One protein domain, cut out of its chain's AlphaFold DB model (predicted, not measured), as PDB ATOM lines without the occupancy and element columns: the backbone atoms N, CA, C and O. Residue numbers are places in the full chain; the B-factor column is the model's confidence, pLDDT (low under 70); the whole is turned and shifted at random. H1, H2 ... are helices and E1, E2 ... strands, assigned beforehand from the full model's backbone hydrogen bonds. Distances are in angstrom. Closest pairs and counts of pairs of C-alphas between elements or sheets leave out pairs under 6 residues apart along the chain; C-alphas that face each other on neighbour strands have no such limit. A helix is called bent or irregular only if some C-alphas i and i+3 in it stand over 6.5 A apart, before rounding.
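Overview. This is residues 2 to 16 and 32 to 157 of the 212 residues of an uncharacterized protein of Aphanomyces invadans (UniProt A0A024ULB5). A long, strongly twisted and curled sheet of E1, E2, E5 and E6 has one helix packed on each face, H1 on one and H2 on the other. The small hairpin of E3 and E4 lies at one end of the long axis, the loop of residues 77 to 88 between E5 and E6 at the other, and the long link from H1 to H2 passes round the E1 edge. The printed part has 141 residues with six named strands and then two named helices, in the order E1 E2 E3 E4 E5 E6 H1 H2; its class is mixed, helices and strands. The sheet order is E1 E2 E5 E6, all antiparallel. The whole is only just loose, close to compact, with a radius of gyration of the C-alphas of 17.5 A, and elongated, spanning 58 by 30 by 23 A.

Arrangement. E1, residues 6 to 13, is an edge strand and the antiparallel neighbour of E2, residues 42 to 49; N 6 and O 49 are 2.7 A apart, within hydrogen-bond range. E3, residues 53 to 55, and E4, residues 60 to 62, form a hairpin, with N 62 and O 53 at 2.8 A. E4 runs on into E5, residues 65 to 76, across a break of 2 residues, at 55 degrees. The pairing of E5 is staggered: residues 65 to 71 pair with E2, with N 69 and O 46 at 2.8 A, and residues 72 to 76 pair with E6, residues 89 to 93, with N 92 and O 73 at 2.8 A. E5 and E6 form a hairpin, and E6 is the other edge strand. H1, residues 98 to 116, is on the sheet at a height of 9.3 A, over E2 and E5, and only just not over E1, on which 2 of its C-alphas fall. It runs slantwise to the strands, at 35 degrees to E2 on the local plane; its closest C-alphas to E5 are those of Ala 112 and Phe 66, 6.3 A apart. H2, residues 142 to 154, is on the opposite face; the C-alphas of Ile 146 and Pro 70 of E5, the closest of the two elements, are 6.6 A apart. H1 and H2 are apart, and E3 and E4 are apart from both helices. In H2 every O i to N i+4 pair is within hydrogen-bond range, in H1 13 of 15.

Along the chain. E1 begins at C-alpha 6, (343.191, 320.863, 218.581), and is 22.1 A long; E2 is 21.8 A. E3 and E4 are 6.2 A each. E5, the longest strand, is 32.3 A and ends at C-alpha 76, (311.811, 318.971, 205.417); E6 is 12.9 A. H1 is 25.2 A long, with a kink of 30 degrees near residue 105, and is only just irregular: C-alphas 107 and 110 are 6.7 A apart. H2 is 18.5 A and ends at C-alpha 154, (330.036, 327.572, 226.316).

Size, cuts and confidence. The two C-alphas farthest apart, those of Glu 57 and Arg 82, are 58.0 A apart. Residues 17 to 31 are not printed, and C-alphas 16 and 32 are 10.5 A apart across this cut, in the link E1 to E2. The links E5 to E6, 12 residues, and H1 to H2, 25 residues, are long. The mean pLDDT of the printed part is 75.1; it is under 70 at residues 2 to 4, 16, 32 to 35, 56 to 58 and 117 to 140.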
ATOM      1  N   TRP A   2     352.931 326.651 221.239       52.72
ATOM      2  CA  TRP A   2     351.767 327.479 221.631       52.72
ATOM      3  C   TRP A   2     350.834 327.857 220.467       52.72
ATOM      4  O   TRP A   2     349.863 328.582 220.666       52.72
ATOM      5  N   GLY A   3     351.143 327.396 219.252       61.09
ATOM      6  CA  GLY A   3     350.426 327.764 218.028       61.09
ATOM      7  C   GLY A   3     349.362 326.770 217.571       61.09
ATOM      8  O   GLY A   3     348.853 326.942 216.470       61.09
ATOM      9  N   VAL A   4     349.057 325.749 218.384       69.12
ATOM     10  CA  VAL A   4     348.290 324.559 217.987       69.12
ATOM     11  C   VAL A   4     346.814 324.657 218.358       69.12
ATOM     12  O   VAL A   4     346.461 324.891 219.514       69.12
ATOM     13  N   VAL A   5     345.952 324.421 217.367       75.19
ATOM     14  CA  VAL A   5     344.501 324.290 217.546       75.19
ATOM     15  C   VAL A   5     344.107 322.828 217.402       75.19
ATOM     16  O   VAL A   5     344.179 322.271 216.315       75.19
ATOM     17  N   HIS A   6     343.647 322.240 218.497       77.19
ATOM     18  CA  HIS A   6     343.191 320.863 218.581       77.19
ATOM     19  C   HIS A   6     341.783 320.743 217.997       77.19
ATOM     20  O   HIS A   6     340.873 321.489 218.371       77.19
ATOM     21  N   LEU A   7     341.621 319.780 217.095       79.38
ATOM     22  CA  LEU A   7     340.366 319.449 216.438       79.38
ATOM     23  C   LEU A   7     339.946 318.038 216.825       79.38
ATOM     24  O   LEU A   7     340.713 317.098 216.639       79.38
ATOM     25  N   ASP A   8     338.727 317.906 217.338       81.00
ATOM     26  CA  ASP A   8     338.173 316.622 217.760       81.00
ATOM     27  C   ASP A   8     336.776 316.404 217.187       81.00
ATOM     28  O   ASP A   8     335.921 317.295 217.213       81.00
ATOM     29  N   GLU A   9     336.542 315.182 216.718       82.44
ATOM     30  CA  GLU A   9     335.230 314.693 216.318       82.44
ATOM     31  C   GLU A   9     334.646 313.821 217.424       82.44
ATOM     32  O   GLU A   9     335.239 312.821 217.846       82.44
ATOM     33  N   LYS A  10     333.441 314.160 217.891       83.94
ATOM     34  CA  LYS A  10     332.808 313.411 218.976       83.94
ATOM     35  C   LYS A  10     331.325 313.181 218.773       83.94
ATOM     36  O   LYS A  10     330.557 314.099 218.497       83.94
ATOM     37  N   TRP A  11     330.909 311.936 219.003       82.12
ATOM     38  CA  TRP A  11     329.505 311.550 219.099       82.12
ATOM     39  C   TRP A  11     328.955 311.817 220.500       82.12
ATOM     40  O   TRP A  11     329.467 311.293 221.494       82.12
ATOM     41  N   PHE A  12     327.849 312.551 220.564       82.19
ATOM     42  CA  PHE A  12     327.071 312.764 221.779       82.19
ATOM     43  C   PHE A  12     325.713 312.084 221.666       82.19
ATOM     44  O   PHE A  12     325.005 312.230 220.671       82.19
ATOM     45  N   ASN A  13     325.348 311.337 222.707       80.62
ATOM     46  CA  ASN A  13     324.070 310.639 222.799       80.62
ATOM     47  C   ASN A  13     323.091 311.446 223.650       80.62
ATOM     48  O   ASN A  13     323.482 312.024 224.662       80.62
ATOM     49  N   ALA A  14     321.809 311.404 223.298       75.06
ATOM     50  CA  ALA A  14     320.757 312.106 224.029       75.06
ATOM     51  C   ALA A  14     320.560 311.610 225.470       75.06
ATOM     52  O   ALA A  14     320.143 312.373 226.340       75.06
ATOM     53  N   TYR A  15     320.868 310.339 225.734       72.06
ATOM     54  CA  TYR A  15     320.935 309.774 227.079       72.06
ATOM     55  C   TYR A  15     321.871 308.565 227.121       72.06
ATOM     56  O   TYR A  15     322.163 307.934 226.101       72.06
ATOM     57  N   LYS A  16     322.334 308.220 228.328       68.56
ATOM     58  CA  LYS A  16     323.117 307.001 228.559       68.56
ATOM     59  C   LYS A  16     322.216 305.775 228.463       68.56
ATOM     60  O   LYS A  16     321.081 305.788 228.932       68.56
ATOM     61  N   ARG A  32     311.808 307.294 230.301       62.44
ATOM     62  CA  ARG A  32     312.652 307.136 229.103       62.44
ATOM     63  C   ARG A  32     311.775 307.168 227.852       62.44
ATOM     64  O   ARG A  32     310.786 306.443 227.759       62.44
ATOM     65  N   THR A  33     312.137 308.009 226.886       59.53
ATOM     66  CA  THR A  33     311.312 308.210 225.686       59.53
ATOM     67  C   THR A  33     311.516 307.111 224.647       59.53
ATOM     68  O   THR A  33     310.555 306.726 223.989       59.53
ATOM     69  N   SER A  34     312.733 306.571 224.509       65.81
ATOM     70  CA  SER A  34     313.001 305.495 223.550       65.81
ATOM     71  C   SER A  34     313.221 304.141 224.225       65.81
ATOM     72  O   SER A  34     313.828 304.015 225.293       65.81
ATOM     73  N   LYS A  35     312.652 303.122 223.575       65.56
ATOM     74  CA  LYS A  35     312.531 301.754 224.079       65.56
ATOM     75  C   LYS A  35     313.831 300.954 223.948       65.56
ATOM     76  O   LYS A  35     314.013 299.993 224.683       65.56
ATOM     77  N   SER A  36     314.741 301.332 223.041       71.31
ATOM     78  CA  SER A  36     315.988 300.591 222.795       71.31
ATOM     79  C   SER A  36     317.173 301.507 222.475       71.31
ATOM     80  O   SER A  36     317.000 302.634 222.007       71.31
ATOM     81  N   LYS A  37     318.396 300.991 222.669       72.81
ATOM     82  CA  LYS A  37     319.653 301.688 222.340       72.81
ATOM     83  C   LYS A  37     319.722 302.148 220.876       72.81
ATOM     84  O   LYS A  37     320.330 303.169 220.573       72.81
ATOM     85  N   ARG A  38     319.085 301.407 219.964       73.00
ATOM     86  CA  ARG A  38     319.094 301.702 218.521       73.00
ATOM     87  C   ARG A  38     318.355 302.996 218.179       73.00
ATOM     88  O   ARG A  38     318.698 303.639 217.197       73.00
ATOM     89  N   PHE A  39     317.381 303.389 218.999       72.94
ATOM     90  CA  PHE A  39     316.570 304.590 218.784       72.94
ATOM     91  C   PHE A  39     317.029 305.784 219.639       72.94
ATOM     92  O   PHE A  39     316.284 306.752 219.790       72.94
ATOM     93  N   ILE A  40     318.214 305.723 220.260       76.88
ATOM     94  CA  ILE A  40     318.785 306.873 220.975       76.88
ATOM     95  C   ILE A  40     319.297 307.866 219.937       76.88
ATOM     96  O   ILE A  40     320.146 307.522 219.115       76.88
ATOM     97  N   ALA A  41     318.804 309.103 219.990       78.44
ATOM     98  CA  ALA A  41     319.336 310.166 219.150       78.44
ATOM     99  C   ALA A  41     320.817 310.405 219.485       78.44
ATOM    100  O   ALA A  41     321.183 310.545 220.655       78.44
ATOM    101  N   LYS A  42     321.655 310.447 218.451       83.19
ATOM    102  CA  LYS A  42     323.095 310.684 218.550       83.19
ATOM    103  C   LYS A  42     323.509 311.717 217.517       83.19
ATOM    104  O   LYS A  42     323.029 311.654 216.394       83.19
ATOM    105  N   VAL A  43     324.368 312.657 217.885       85.62
ATOM    106  CA  VAL A  43     324.821 313.734 216.997       85.62
ATOM    107  C   VAL A  43     326.332 313.818 217.078       85.62
ATOM    108  O   VAL A  43     326.885 313.755 218.176       85.62
ATOM    109  N   MET A  44     326.991 313.933 215.928       88.50
ATOM    110  CA  MET A  44     328.426 314.172 215.884       88.50
ATOM    111  C   MET A  44     328.713 315.667 215.900       88.50
ATOM    112  O   MET A  44     327.975 316.453 215.307       88.50
ATOM    113  N   PHE A  45     329.777 316.058 216.584       86.88
ATOM    114  CA  PHE A  45     330.251 317.430 216.632       86.88
ATOM    115  C   PHE A  45     331.717 317.464 216.251       86.88
ATOM    116  O   PHE A  45     332.479 316.603 216.684       86.88
ATOM    117  N   LEU A  46     332.085 318.492 215.496       87.94
ATOM    118  CA  LEU A  46     333.466 318.911 215.328       87.94
ATOM    119  C   LEU A  46     333.731 320.042 216.316       87.94
ATOM    120  O   LEU A  46     332.992 321.027 216.339       87.94
ATOM    121  N   ALA A  47     334.756 319.912 217.143       86.56
ATOM    122  CA  ALA A  47     335.116 320.907 218.141       86.56
ATOM    123  C   ALA A  47     336.558 321.367 217.934       86.56
ATOM    124  O   ALA A  47     337.456 320.548 217.762       86.56
ATOM    125  N   ALA A  48     336.757 322.685 217.963       85.88
ATOM    126  CA  ALA A  48     338.060 323.324 217.867       85.88
ATOM    127  C   ALA A  48     338.383 324.025 219.188       85.88
ATOM    128  O   ALA A  48     337.654 324.919 219.640       85.88
ATOM    129  N   VAL A  49     339.488 323.621 219.805       83.94
ATOM    130  CA  VAL A  49     339.972 324.170 221.073       83.94
ATOM    131  C   VAL A  49     341.484 324.347 221.034       83.94
ATOM    132  O   VAL A  49     342.191 323.697 220.279       83.94
ATOM    133  N   SER A  50     342.008 325.231 221.861       82.06
ATOM    134  CA  SER A  50     343.440 325.410 222.086       82.06
ATOM    135  C   SER A  50     343.696 325.616 223.566       82.06
ATOM    136  O   SER A  50     342.766 325.770 224.363       82.06
ATOM    137  N   HIS A  51     344.974 325.608 223.924       81.06
ATOM    138  CA  HIS A  51     345.391 325.893 225.280       81.06
ATOM    139  C   HIS A  51     344.934 327.305 225.694       81.06
ATOM    140  O   HIS A  51     345.315 328.276 225.032       81.06
ATOM    141  N   PRO A  52     344.151 327.456 226.781       82.38
ATOM    142  CA  PRO A  52     343.817 328.769 227.323       82.38
ATOM    143  C   PRO A  52     345.092 329.536 227.670       82.38
ATOM    144  O   PRO A  52     346.029 328.960 228.229       82.38
ATOM    145  N   ARG A  53     345.152 330.823 227.339       77.62
ATOM    146  CA  ARG A  53     346.359 331.637 227.535       77.62
ATOM    147  C   ARG A  53     346.002 333.050 227.953       77.62
ATOM    148  O   ARG A  53     344.991 333.583 227.507       77.62
ATOM    149  N   PHE A  54     346.837 333.652 228.788       74.44
ATOM    150  CA  PHE A  54     346.741 335.081 229.043       74.44
ATOM    151  C   PHE A  54     347.324 335.829 227.846       74.44
ATOM    152  O   PHE A  54     348.445 335.539 227.430       74.44
ATOM    153  N   ASP A  55     346.547 336.741 227.274       71.88
ATOM    154  CA  ASP A  55     347.025 337.662 226.253       71.88
ATOM    155  C   ASP A  55     347.499 338.941 226.953       71.88
ATOM    156  O   ASP A  55     346.685 339.717 227.458       71.88
ATOM    157  N   CYS A  56     348.818 339.128 227.026       66.38
ATOM    158  CA  CYS A  56     349.426 340.293 227.664       66.38
ATOM    159  C   CYS A  56     349.190 341.593 226.884       66.38
ATOM    160  O   CYS A  56     349.132 342.646 227.511       66.38
ATOM    161  N   GLU A  57     349.001 341.534 225.560       67.81
ATOM    162  CA  GLU A  57     348.756 342.722 224.730       67.81
ATOM    163  C   GLU A  57     347.349 343.276 224.956       67.81
ATOM    164  O   GLU A  57     347.132 344.485 224.946       67.81
ATOM    165  N   ARG A  58     346.375 342.387 225.178       67.19
ATOM    166  CA  ARG A  58     344.969 342.761 225.396       67.19
ATOM    167  C   ARG A  58     344.578 342.830 226.869       67.19
ATOM    168  O   ARG A  58     343.497 343.322 227.176       67.19
ATOM    169  N   GLY A  59     345.409 342.297 227.766       71.94
ATOM    170  CA  GLY A  59     345.102 342.158 229.192       71.94
ATOM    171  C   GLY A  59     343.944 341.193 229.481       71.94
ATOM    172  O   GLY A  59     343.326 341.273 230.540       71.94
ATOM    173  N   VAL A  60     343.613 340.295 228.545       78.50
ATOM    174  CA  VAL A  60     342.443 339.406 228.630       78.50
ATOM    175  C   VAL A  60     342.878 337.943 228.592       78.50
ATOM    176  O   VAL A  60     343.724 337.533 227.798       78.50
ATOM    177  N   MET A  61     342.258 337.116 229.436       78.31
ATOM    178  CA  MET A  61     342.400 335.662 229.359       78.31
ATOM    179  C   MET A  61     341.666 335.116 228.133       78.31
ATOM    180  O   MET A  61     340.437 335.143 228.065       78.31
ATOM    181  N   PHE A  62     342.411 334.548 227.190       81.94
ATOM    182  CA  PHE A  62     341.847 333.756 226.109       81.94
ATOM    183  C   PHE A  62     341.392 332.394 226.643       81.94
ATOM    184  O   PHE A  62     342.175 331.628 227.211       81.94
ATOM    185  N   ASP A  63     340.113 332.079 226.446       81.00
ATOM    186  CA  ASP A  63     339.464 330.905 227.034       81.00
ATOM    187  C   ASP A  63     339.796 329.579 226.334       81.00
ATOM    188  O   ASP A  63     339.404 328.520 226.826       81.00
ATOM    189  N   GLY A  64     340.517 329.628 225.208       81.94
ATOM    190  CA  GLY A  64     340.939 328.457 224.443       81.94
ATOM    191  C   GLY A  64     339.821 327.812 223.620       81.94
ATOM    192  O   GLY A  64     340.055 326.802 222.963       81.94
ATOM    193  N   LYS A  65     338.601 328.354 223.616       85.69
ATOM    194  CA  LYS A  65     337.470 327.773 222.883       85.69
ATOM    195  C   LYS A  65     337.312 328.494 221.554       85.69
ATOM    196  O   LYS A  65     336.999 329.675 221.568       85.69
ATOM    197  N   PHE A  66     337.438 327.815 220.411       85.12
ATOM    198  CA  PHE A  66     337.129 328.430 219.108       85.12
ATOM    199  C   PHE A  66     335.667 328.261 218.744       85.12
ATOM    200  O   PHE A  66     334.985 329.241 218.442       85.12
ATOM    201  N   GLY A  67     335.188 327.024 218.826       87.50
ATOM    202  CA  GLY A  67     333.823 326.690 218.479       87.50
ATOM    203  C   GLY A  67     333.571 325.195 218.528       87.50
ATOM    204  O   GLY A  67     334.489 324.379 218.622       87.50
ATOM    205  N   MET A  68     332.292 324.859 218.466       87.88
ATOM    206  CA  MET A  68     331.821 323.496 218.341       87.88
ATOM    207  C   MET A  68     330.646 323.492 217.373       87.88
ATOM    208  O   MET A  68     329.708 324.276 217.517       87.88
ATOM    209  N   TRP A  69     330.711 322.631 216.369       90.06
ATOM    210  CA  TRP A  69     329.774 322.617 215.258       90.06
ATOM    211  C   TRP A  69     329.096 321.252 215.172       90.06
ATOM    212  O   TRP A  69     329.780 320.249 214.967       90.06
ATOM    213  N   PRO A  70     327.762 321.184 215.327       89.88
ATOM    214  CA  PRO A  70     327.028 319.948 215.105       89.88
ATOM    215  C   PRO A  70     327.030 319.603 213.615       89.88
ATOM    216  O   PRO A  70     326.720 320.448 212.770       89.88
ATOM    217  N   ILE A  71     327.319 318.346 213.302       87.56
ATOM    218  CA  ILE A  71     327.226 317.810 211.946       87.56
ATOM    219  C   ILE A  71     325.810 317.253 211.773       87.56
ATOM    220  O   ILE A  71     325.512 316.086 212.039       87.56
ATOM    221  N   ALA A  72     324.902 318.152 211.403       88.25
ATOM    222  CA  ALA A  72     323.493 317.867 211.171       88.25
ATOM    223  C   ALA A  72     322.940 318.785 210.070       88.25
ATOM    224  O   ALA A  72     323.422 319.903 209.887       88.25
ATOM    225  N   LYS A  73     321.913 318.328 209.348       86.31
ATOM    226  CA  LYS A  73     321.222 319.102 208.306       86.31
ATOM    227  C   LYS A  73     319.763 319.291 208.695       86.31
ATOM    228  O   LYS A  73     319.140 318.383 209.233       86.31
ATOM    229  N   ARG A  74     319.200 320.467 208.419       86.12
ATOM    230  CA  ARG A  74     317.752 320.679 208.506       86.12
ATOM    231  C   ARG A  74     317.141 320.293 207.172       86.12
ATOM    232  O   ARG A  74     317.455 320.912 206.163       86.12
ATOM    233  N   VAL A  75     316.302 319.265 207.174       84.38
ATOM    234  CA  VAL A  75     315.599 318.792 205.978       84.38
ATOM    235  C   VAL A  75     314.096 318.752 206.248       84.38
ATOM    236  O   VAL A  75     313.687 318.410 207.361       84.38
ATOM    237  N   PRO A  76     313.251 319.111 205.269       86.44
ATOM    238  CA  PRO A  76     311.811 318.971 205.417       86.44
ATOM    239  C   PRO A  76     311.442 317.490 205.565       86.44
ATOM    240  O   PRO A  76     311.989 316.618 204.885       86.44
ATOM    241  N   ALA A  77     310.512 317.189 206.470       83.25
ATOM    242  CA  ALA A  77     310.009 315.837 206.654       83.25
ATOM    243  C   ALA A  77     309.323 315.351 205.369       83.25
ATOM    244  O   ALA A  77     308.300 315.898 204.963       83.25
ATOM    245  N   ALA A  78     309.876 314.304 204.750       80.19
ATOM    246  CA  ALA A  78     309.377 313.769 203.482       80.19
ATOM    247  C   ALA A  78     308.024 313.049 203.607       80.19
ATOM    248  O   ALA A  78     307.294 312.922 202.630       80.19
ATOM    249  N   ARG A  79     307.690 312.540 204.798       79.81
ATOM    250  CA  ARG A  79     306.456 311.791 205.053       79.81
ATOM    251  C   ARG A  79     305.672 312.433 206.178       79.81
ATOM    252  O   ARG A  79     306.252 312.888 207.164       79.81
ATOM    253  N   ASN A  80     304.353 312.391 206.041       77.06
ATOM    254  CA  ASN A  80     303.455 312.734 207.124       77.06
ATOM    255  C   ASN A  80     303.498 311.619 208.183       77.06
ATOM    256  O   ASN A  80     303.509 310.430 207.859       77.06
ATOM    257  N   SER A  81     303.571 311.991 209.452       79.88
ATOM    258  CA  SER A  81     303.544 311.061 210.577       79.88
ATOM    259  C   SER A  81     302.688 311.643 211.687       79.88
ATOM    260  O   SER A  81     302.557 312.858 211.802       79.88
ATOM    261  N   ARG A  82     302.186 310.781 212.577       74.19
ATOM    262  CA  ARG A  82     301.332 311.184 213.707       74.19
ATOM    263  C   ARG A  82     301.901 312.339 214.548       74.19
ATOM    264  O   ARG A  82     301.134 313.085 215.137       74.19
ATOM    265  N   ASN A  83     303.226 312.484 214.599       72.31
ATOM    266  CA  ASN A  83     303.893 313.516 215.394       72.31
ATOM    267  C   ASN A  83     304.521 314.636 214.549       72.31
ATOM    268  O   ASN A  83     305.116 315.543 215.130       72.31
ATOM    269  N   ARG A  84     304.497 314.542 213.210       74.75
ATOM    270  CA  ARG A  84     305.174 315.489 212.305       74.75
ATOM    271  C   ARG A  84     304.468 315.546 210.945       74.75
ATOM    272  O   ARG A  84     304.563 314.551 210.218       74.75
ATOM    273  N   PRO A  85     303.835 316.676 210.583       80.81
ATOM    274  CA  PRO A  85     303.330 316.879 209.235       80.81
ATOM    275  C   PRO A  85     304.473 316.958 208.217       80.81
ATOM    276  O   PRO A  85     305.586 317.394 208.543       80.81
ATOM    277  N   ALA A  86     304.196 316.522 206.984       80.50
ATOM    278  CA  ALA A  86     305.141 316.638 205.877       80.50
ATOM    279  C   ALA A  86     305.527 318.114 205.664       80.50
ATOM    280  O   ALA A  86     304.702 319.005 205.843       80.50
ATOM    281  N   GLY A  87     306.794 318.373 205.344       83.06
ATOM    282  CA  GLY A  87     307.329 319.732 205.195       83.06
ATOM    283  C   GLY A  87     307.885 320.362 206.478       83.06
ATOM    284  O   GLY A  87     308.652 321.318 206.391       83.06
ATOM    285  N   THR A  88     307.612 319.803 207.664       85.19
ATOM    286  CA  THR A  88     308.226 320.291 208.915       85.19
ATOM    287  C   THR A  88     309.749 320.158 208.840       85.19
ATOM    288  O   THR A  88     310.245 319.062 208.579       85.19
ATOM    289  N   LEU A  89     310.502 321.235 209.096       84.62
ATOM    290  CA  LEU A  89     311.966 321.181 209.141       84.62
ATOM    291  C   LEU A  89     312.427 320.324 210.323       84.62
ATOM    292  O   LEU A  89     312.239 320.683 211.484       84.62
ATOM    293  N   VAL A  90     313.050 319.190 210.018       82.31
ATOM    294  CA  VAL A  90     313.607 318.263 211.000       82.31
ATOM    295  C   VAL A  90     315.120 318.262 210.872       82.31
ATOM    296  O   VAL A  90     315.669 318.091 209.783       82.31
ATOM    297  N   THR A  91     315.806 318.408 212.000       83.94
ATOM    298  CA  THR A  91     317.252 318.223 212.056       83.94
ATOM    299  C   THR A  91     317.569 316.732 211.961       83.94
ATOM    300  O   THR A  91     317.285 315.956 212.878       83.94
ATOM    301  N   THR A  92     318.133 316.318 210.830       81.75
ATOM    302  CA  THR A  92     318.606 314.958 210.591       81.75
ATOM    303  C   THR A  92     320.115 314.884 210.749       81.75
ATOM    304  O   THR A  92     320.868 315.822 210.472       81.75
ATOM    305  N   VAL A  93     320.557 313.736 211.250       80.88
ATOM    306  CA  VAL A  93     321.975 313.417 211.390       80.88
ATOM    307  C   VAL A  93     322.521 313.057 210.016       80.88
ATOM    308  O   VAL A  93     321.877 312.329 209.261       80.88
ATOM    309  N   VAL A  94     323.688 313.596 209.685       81.75
ATOM    310  CA  VAL A  94     324.358 313.323 208.410       81.75
ATOM    311  C   VAL A  94     325.366 312.206 208.641       81.75
ATOM    312  O   VAL A  94     325.961 312.129 209.717       81.75
ATOM    313  N   ASN A  95     325.534 311.323 207.655       79.19
ATOM    314  CA  ASN A  95     326.654 310.393 207.690       79.19
ATOM    315  C   ASN A  95     327.954 311.185 207.539       79.19
ATOM    316  O   ASN A  95     328.018 312.095 206.716       79.19
ATOM    317  N   VAL A  96     328.952 310.869 208.352       75.62
ATOM    318  CA  VAL A  96     330.181 311.652 208.381       75.62
ATOM    319  C   VAL A  96     331.243 310.916 207.595       75.62
ATOM    320  O   VAL A  96     331.613 309.798 207.936       75.62
ATOM    321  N   ASP A  97     331.702 311.566 206.538       80.31
ATOM    322  CA  ASP A  97     332.864 311.179 205.765       80.31
ATOM    323  C   ASP A  97     333.971 312.235 205.920       80.31
ATOM    324  O   ASP A  97     333.777 313.319 206.487       80.31
ATOM    325  N   ALA A  98     335.159 311.905 205.414       74.19
ATOM    326  CA  ALA A  98     336.297 312.813 205.444       74.19
ATOM    327  C   ALA A  98     336.004 314.129 204.699       74.19
ATOM    328  O   ALA A  98     336.472 315.183 205.119       74.19
ATOM    329  N   ALA A  99     335.197 314.094 203.634       83.12
ATOM    330  CA  ALA A  99     334.862 315.272 202.840       83.12
ATOM    331  C   ALA A  99     334.007 316.275 203.629       83.12
ATOM    332  O   ALA A  99     334.300 317.468 203.620       83.12
ATOM    333  N   VAL A 100     332.999 315.798 204.364       83.56
ATOM    334  CA  VAL A 100     332.155 316.609 205.248       83.56
ATOM    335  C   VAL A 100     332.985 317.206 206.377       83.56
ATOM    336  O   VAL A 100     332.813 318.382 206.689       83.56
ATOM    337  N   CYS A 101     333.905 316.449 206.983       77.38
ATOM    338  CA  CYS A 101     334.795 317.031 207.987       77.38
ATOM    339  C   CYS A 101     335.698 318.117 207.380       77.38
ATOM    340  O   CYS A 101     335.748 319.234 207.901       77.38
ATOM    341  N   CYS A 102     336.345 317.835 206.246       79.25
ATOM    342  CA  CYS A 102     337.176 318.805 205.536       79.25
ATOM    343  C   CYS A 102     336.398 320.079 205.181       79.25
ATOM    344  O   CYS A 102     336.892 321.176 205.430       79.25
ATOM    345  N   ASP A 103     335.168 319.960 204.677       86.50
ATOM    346  CA  ASP A 103     334.297 321.104 204.389       86.50
ATOM    347  C   ASP A 103     334.038 321.947 205.644       86.50
ATOM    348  O   ASP A 103     334.202 323.166 205.625       86.50
ATOM    349  N   PHE A 104     333.724 321.318 206.779       84.12
ATOM    350  CA  PHE A 104     333.541 322.033 208.046       84.12
ATOM    351  C   PHE A 104     334.827 322.722 208.517       84.12
ATOM    352  O   PHE A 104     334.769 323.833 209.055       84.12
ATOM    353  N   VAL A 105     335.990 322.100 208.312       82.75
ATOM    354  CA  VAL A 105     337.277 322.725 208.630       82.75
ATOM    355  C   VAL A 105     337.482 323.976 207.776       82.75
ATOM    356  O   VAL A 105     337.767 325.049 208.314       82.75
ATOM    357  N   MET A 106     337.271 323.872 206.466       82.88
ATOM    358  CA  MET A 106     337.490 324.973 205.526       82.88
ATOM    359  C   MET A 106     336.488 326.115 205.714       82.88
ATOM    360  O   MET A 106     336.874 327.282 205.737       82.88
ATOM    361  N   THR A 107     335.209 325.789 205.895       86.31
ATOM    362  CA  THR A 107     334.117 326.773 205.934       86.31
ATOM    363  C   THR A 107     333.846 327.338 207.323       86.31
ATOM    364  O   THR A 107     333.300 328.435 207.433       86.31
ATOM    365  N   ARG A 108     334.206 326.623 208.401       85.94
ATOM    366  CA  ARG A 108     333.886 327.042 209.780       85.94
ATOM    367  C   ARG A 108     335.112 327.214 210.656       85.94
ATOM    368  O   ARG A 108     335.287 328.281 211.244       85.94
ATOM    369  N   VAL A 109     335.965 326.193 210.740       82.75
ATOM    370  CA  VAL A 109     337.111 326.195 211.664       82.75
ATOM    371  C   VAL A 109     338.127 327.262 211.275       82.75
ATOM    372  O   VAL A 109     338.508 328.075 212.113       82.75
ATOM    373  N   ILE A 110     338.562 327.292 210.014       79.50
ATOM    374  CA  ILE A 110     339.588 328.237 209.560       79.50
ATOM    375  C   ILE A 110     339.125 329.693 209.738       79.50
ATOM    376  O   ILE A 110     339.887 330.477 210.313       79.50
ATOM    377  N   PRO A 111     337.899 330.081 209.332       84.81
ATOM    378  CA  PRO A 111     337.379 331.417 209.613       84.81
ATOM    379  C   PRO A 111     337.302 331.738 211.110       84.81
ATOM    380  O   PRO A 111     337.757 332.804 211.528       84.81
ATOM    381  N   ALA A 112     336.799 330.815 211.939       83.06
ATOM    382  CA  ALA A 112     336.704 331.021 213.386       83.06
ATOM    383  C   ALA A 112     338.082 331.194 214.044       83.06
ATOM    384  O   ALA A 112     338.254 332.042 214.921       83.06
ATOM    385  N   ASN A 113     339.078 330.435 213.586       75.31
ATOM    386  CA  ASN A 113     340.457 330.555 214.041       75.31
ATOM    387  C   ASN A 113     341.038 331.923 213.664       75.31
ATOM    388  O   ASN A 113     341.595 332.608 214.520       75.31
ATOM    389  N   LYS A 114     340.862 332.365 212.412       73.44
ATOM    390  CA  LYS A 114     341.330 333.688 211.963       73.44
ATOM    391  C   LYS A 114     340.716 334.830 212.774       73.44
ATOM    392  O   LYS A 114     341.414 335.792 213.063       73.44
ATOM    393  N   ALA A 115     339.445 334.716 213.153       79.12
ATOM    394  CA  ALA A 115     338.750 335.755 213.906       79.12
ATOM    395  C   ALA A 115     339.171 335.841 215.385       79.12
ATOM    396  O   ALA A 115     339.064 336.908 215.984       79.12
ATOM    397  N   ARG A 116     339.603 334.728 215.996       75.06
ATOM    398  CA  ARG A 116     339.783 334.639 217.459       75.06
ATOM    399  C   ARG A 116     341.226 334.482 217.930       75.06
ATOM    400  O   ARG A 116     341.457 334.639 219.124       75.06
ATOM    401  N   ILE A 117     342.186 334.167 217.056       67.00
ATOM    402  CA  ILE A 117     343.603 334.046 217.445       67.00
ATOM    403  C   ILE A 117     344.258 335.438 217.506       67.00
ATOM    404  O   ILE A 117     344.365 336.085 216.465       67.00
ATOM    405  N   PRO A 118     344.791 335.874 218.664       59.41
ATOM    406  CA  PRO A 118     345.766 336.962 218.703       59.41
ATOM    407  C   PRO A 118     347.097 336.471 218.093       59.41
ATOM    408  O   PRO A 118     347.591 335.400 218.458       59.41
ATOM    409  N   SER A 119     347.620 337.170 217.081       55.97
ATOM    410  CA  SER A 119     348.857 336.847 216.328       55.97
ATOM    411  C   SER A 119     350.054 336.579 217.261       55.97
ATOM    412  O   SER A 119     350.108 337.153 218.332       55.97
ATOM    413  N   SER A 120     351.030 335.700 216.995       45.84
ATOM    414  CA  SER A 120     351.858 335.555 215.782       45.84
ATOM    415  C   SER A 120     352.339 334.117 215.478       45.84
ATOM    416  O   SER A 120     353.019 333.907 214.481       45.84
ATOM    417  N   ASN A 121     351.946 333.094 216.243       47.19
ATOM    418  CA  ASN A 121     352.413 331.714 216.027       47.19
ATOM    419  C   ASN A 121     351.290 330.816 215.492       47.19
ATOM    420  O   ASN A 121     350.475 330.302 216.255       47.19
ATOM    421  N   LYS A 122     351.229 330.659 214.163       54.06
ATOM    422  CA  LYS A 122     350.215 329.872 213.441       54.06
ATOM    423  C   LYS A 122     350.746 328.469 213.134       54.06
ATOM    424  O   LYS A 122     351.557 328.331 212.227       54.06
ATOM    425  N   GLN A 123     350.262 327.434 213.820       49.50
ATOM    426  CA  GLN A 123     350.446 326.041 213.390       49.50
ATOM    427  C   GLN A 123     349.178 325.230 213.672       49.50
ATOM    428  O   GLN A 123     348.921 324.831 214.797       49.50
ATOM    429  N   LEU A 124     348.359 324.960 212.656       50.66
ATOM    430  CA  LEU A 124     347.197 324.083 212.818       50.66
ATOM    431  C   LEU A 124     347.680 322.633 212.991       50.66
ATOM    432  O   LEU A 124     348.026 321.979 212.015       50.66
ATOM    433  N   GLY A 125     347.744 322.148 214.231       45.06
ATOM    434  CA  GLY A 125     348.035 320.746 214.532       45.06
ATOM    435  C   GLY A 125     346.755 320.011 214.907       45.06
ATOM    436  O   GLY A 125     346.100 320.368 215.880       45.06
ATOM    437  N   PHE A 126     346.395 318.989 214.139       44.34
ATOM    438  CA  PHE A 126     345.212 318.175 214.401       44.34
ATOM    439  C   PHE A 126     345.494 317.210 215.552       44.34
ATOM    440  O   PHE A 126     346.462 316.456 215.517       44.34
ATOM    441  N   PHE A 127     344.642 317.222 216.571       40.56
ATOM    442  CA  PHE A 127     344.782 316.354 217.734       40.56
ATOM    443  C   PHE A 127     343.402 315.987 218.263       40.56
ATOM    444  O   PHE A 127     342.664 316.852 218.738       40.56
ATOM    445  N   ALA A 128     343.101 314.694 218.246       43.22
ATOM    446  CA  ALA A 128     341.869 314.145 218.781       43.22
ATOM    447  C   ALA A 128     341.969 314.008 220.309       43.22
ATOM    448  O   ALA A 128     342.609 313.084 220.808       43.22
ATOM    449  N   SER A 129     341.371 314.923 221.079       44.56
ATOM    450  CA  SER A 129     340.938 314.604 222.451       44.56
ATOM    451  C   SER A 129     340.016 315.662 223.069       44.56
ATOM    452  O   SER A 129     340.430 316.523 223.841       44.56
ATOM    453  N   ILE A 130     338.706 315.521 222.859       51.47
ATOM    454  CA  ILE A 130     337.675 316.147 223.697       51.47
ATOM    455  C   ILE A 130     336.733 315.048 224.205       51.47
ATOM    456  O   ILE A 130     335.538 314.968 223.928       51.47
ATOM    457  N   GLN A 131     337.294 314.138 225.004       51.47
ATOM    458  CA  GLN A 131     336.514 313.080 225.654       51.47
ATOM    459  C   GLN A 131     335.792 313.557 226.927       51.47
ATOM    460  O   GLN A 131     334.842 312.911 227.370       51.47
ATOM    461  N   SER A 132     336.198 314.688 227.513       52.12
ATOM    462  CA  SER A 132     335.717 315.139 228.829       52.12
ATOM    463  C   SER A 132     334.342 315.817 228.814       52.12
ATOM    464  O   SER A 132     333.707 315.916 229.864       52.12
ATOM    465  N   LEU A 133     333.847 316.245 227.649       53.66
ATOM    466  CA  LEU A 133     332.611 317.028 227.520       53.66
ATOM    467  C   LEU A 133     331.313 316.205 227.551       53.66
ATOM    468  O   LEU A 133     330.254 316.757 227.264       53.66
ATOM    469  N   GLN A 134     331.345 314.914 227.915       52.28
ATOM    470  CA  GLN A 134     330.119 314.114 228.067       52.28
ATOM    471  C   GLN A 134     329.201 314.712 229.146       52.28
ATOM    472  O   GLN A 134     329.333 314.442 230.344       52.28
ATOM    473  N   SER A 135     328.244 315.525 228.712       50.97
ATOM    474  CA  SER A 135     327.259 316.182 229.557       50.97
ATOM    475  C   SER A 135     326.267 315.160 230.130       50.97
ATOM    476  O   SER A 135     325.820 314.223 229.470       50.97
ATOM    477  N   LYS A 136     325.933 315.327 231.416       51.44
ATOM    478  CA  LYS A 136     325.003 314.476 232.186       51.44
ATOM    479  C   LYS A 136     323.520 314.804 231.919       51.44
ATOM    480  O   LYS A 136     322.665 314.386 232.695       51.44
ATOM    481  N   VAL A 137     323.212 315.579 230.875       51.25
ATOM    482  CA  VAL A 137     321.875 316.152 230.657       51.25
ATOM    483  C   VAL A 137     321.097 315.327 229.637       51.25
ATOM    484  O   VAL A 137     321.601 315.004 228.565       51.25
ATOM    485  N   VAL A 138     319.867 314.966 229.998       57.94
ATOM    486  CA  VAL A 138     318.983 314.115 229.198       57.94
ATOM    487  C   VAL A 138     318.232 314.975 228.188       57.94
ATOM    488  O   VAL A 138     317.476 315.865 228.568       57.94
ATOM    489  N   SER A 139     318.401 314.678 226.903       59.97
ATOM    490  CA  SER A 139     317.616 315.277 225.823       59.97
ATOM    491  C   SER A 139     316.679 314.241 225.194       59.97
ATOM    492  O   SER A 139     316.936 313.036 225.208       59.97
ATOM    493  N   ARG A 140     315.557 314.721 224.646       66.06
ATOM    494  CA  ARG A 140     314.537 313.894 223.979       66.06
ATOM    495  C   ARG A 140     314.585 314.003 222.446       66.06
ATOM    496  O   ARG A 140     313.811 313.324 221.777       66.06
ATOM    497  N   SER A 141     315.461 314.842 221.883       75.69
ATOM    498  CA  SER A 141     315.527 315.138 220.442       75.69
ATOM    499  C   SER A 141     316.940 315.495 219.976       75.69
ATOM    500  O   SER A 141     317.774 315.922 220.770       75.69
ATOM    501  N   VAL A 142     317.201 315.362 218.672       80.81
ATOM    502  CA  VAL A 142     318.457 315.803 218.036       80.81
ATOM    503  C   VAL A 142     318.749 317.270 218.377       80.81
ATOM    504  O   VAL A 142     319.833 317.571 218.866       80.81
ATOM    505  N   ASP A 143     317.758 318.154 218.244       83.88
ATOM    506  CA  ASP A 143     317.895 319.574 218.598       83.88
ATOM    507  C   ASP A 143     318.199 319.786 220.084       83.88
ATOM    508  O   ASP A 143     319.025 320.625 220.436       83.88
ATOM    509  N   GLY A 144     317.603 318.975 220.963       82.81
ATOM    510  CA  GLY A 144     317.916 318.994 222.387       82.81
ATOM    511  C   GLY A 144     319.365 318.590 222.664       82.81
ATOM    512  O   GLY A 144     320.017 319.211 223.496       82.81
ATOM    513  N   VAL A 145     319.899 317.583 221.954       82.44
ATOM    514  CA  VAL A 145     321.320 317.199 222.085       82.44
ATOM    515  C   VAL A 145     322.219 318.338 221.624       82.44
ATOM    516  O   VAL A 145     323.199 318.643 222.300       82.44
ATOM    517  N   ILE A 146     321.870 318.989 220.513       85.75
ATOM    518  CA  ILE A 146     322.608 320.134 219.972       85.75
ATOM    519  C   ILE A 146     322.631 321.285 220.970       85.75
ATOM    520  O   ILE A 146     323.707 321.707 221.388       85.75
ATOM    521  N   SER A 147     321.460 321.740 221.411       85.38
ATOM    522  CA  SER A 147     321.341 322.877 222.320       85.38
ATOM    523  C   SER A 147     322.060 322.634 223.645       85.38
ATOM    524  O   SER A 147     322.792 323.504 224.111       85.38
ATOM    525  N   LEU A 148     321.886 321.455 224.249       83.19
ATOM    526  CA  LEU A 148     322.495 321.140 225.542       83.19
ATOM    527  C   LEU A 148     324.011 320.996 225.450       83.19
ATOM    528  O   LEU A 148     324.727 321.451 226.339       83.19
ATOM    529  N   THR A 149     324.506 320.368 224.384       84.00
ATOM    530  CA  THR A 149     325.949 320.195 224.186       84.00
ATOM    531  C   THR A 149     326.615 321.545 223.922       84.00
ATOM    532  O   THR A 149     327.619 321.851 224.558       84.00
ATOM    533  N   LEU A 150     326.025 322.399 223.077       86.06
ATOM    534  CA  LEU A 150     326.531 323.757 222.842       86.06
ATOM    535  C   LEU A 150     326.521 324.604 224.122       86.06
ATOM    536  O   LEU A 150     327.528 325.236 224.434       86.06
ATOM    537  N   ALA A 151     325.440 324.560 224.905       85.62
ATOM    538  CA  ALA A 151     325.373 325.260 226.188       85.62
ATOM    539  C   ALA A 151     326.452 324.768 227.170       85.62
ATOM    540  O   ALA A 151     327.133 325.576 227.800       85.62
ATOM    541  N   ALA A 152     326.665 323.450 227.256       83.94
ATOM    542  CA  ALA A 152     327.705 322.867 228.102       83.94
ATOM    543  C   ALA A 152     329.122 323.269 227.659       83.94
ATOM    544  O   ALA A 152     329.979 323.517 228.506       83.94
ATOM    545  N   PHE A 153     329.371 323.362 226.351       84.19
ATOM    546  CA  PHE A 153     330.648 323.819 225.804       84.19
ATOM    547  C   PHE A 153     330.914 325.293 226.117       84.19
ATOM    548  O   PHE A 153     332.008 325.643 226.555       84.19
ATOM    549  N   LEU A 154     329.908 326.158 225.960       84.62
ATOM    550  CA  LEU A 154     330.036 327.572 226.316       84.62
ATOM    551  C   LEU A 154     330.299 327.748 227.818       84.62
ATOM    552  O   LEU A 154     331.207 328.490 228.192       84.62
ATOM    553  N   ALA A 155     329.593 326.987 228.660       84.56
ATOM    554  CA  ALA A 155     329.760 326.990 230.113       84.56
ATOM    555  C   ALA A 155     331.065 326.330 230.610       84.56
ATOM    556  O   ALA A 155     331.380 326.407 231.801       84.56
ATOM    557  N   LEU A 156     331.837 325.665 229.742       82.94
ATOM    558  CA  LEU A 156     333.117 325.072 230.124       82.94
ATOM    559  C   LEU A 156     334.103 326.180 230.516       82.94
ATOM    560  O   LEU A 156     334.438 327.035 229.700       82.94
ATOM    561  N   CYS A 157     334.597 326.173 231.755       83.44
ATOM    562  CA  CYS A 157     335.576 327.171 232.179       83.44
ATOM    563  C   CYS A 157     336.968 326.893 231.586       83.44
ATOM    564  O   CYS A 157     337.372 325.738 231.408       83.44
TER     565      CYS A 157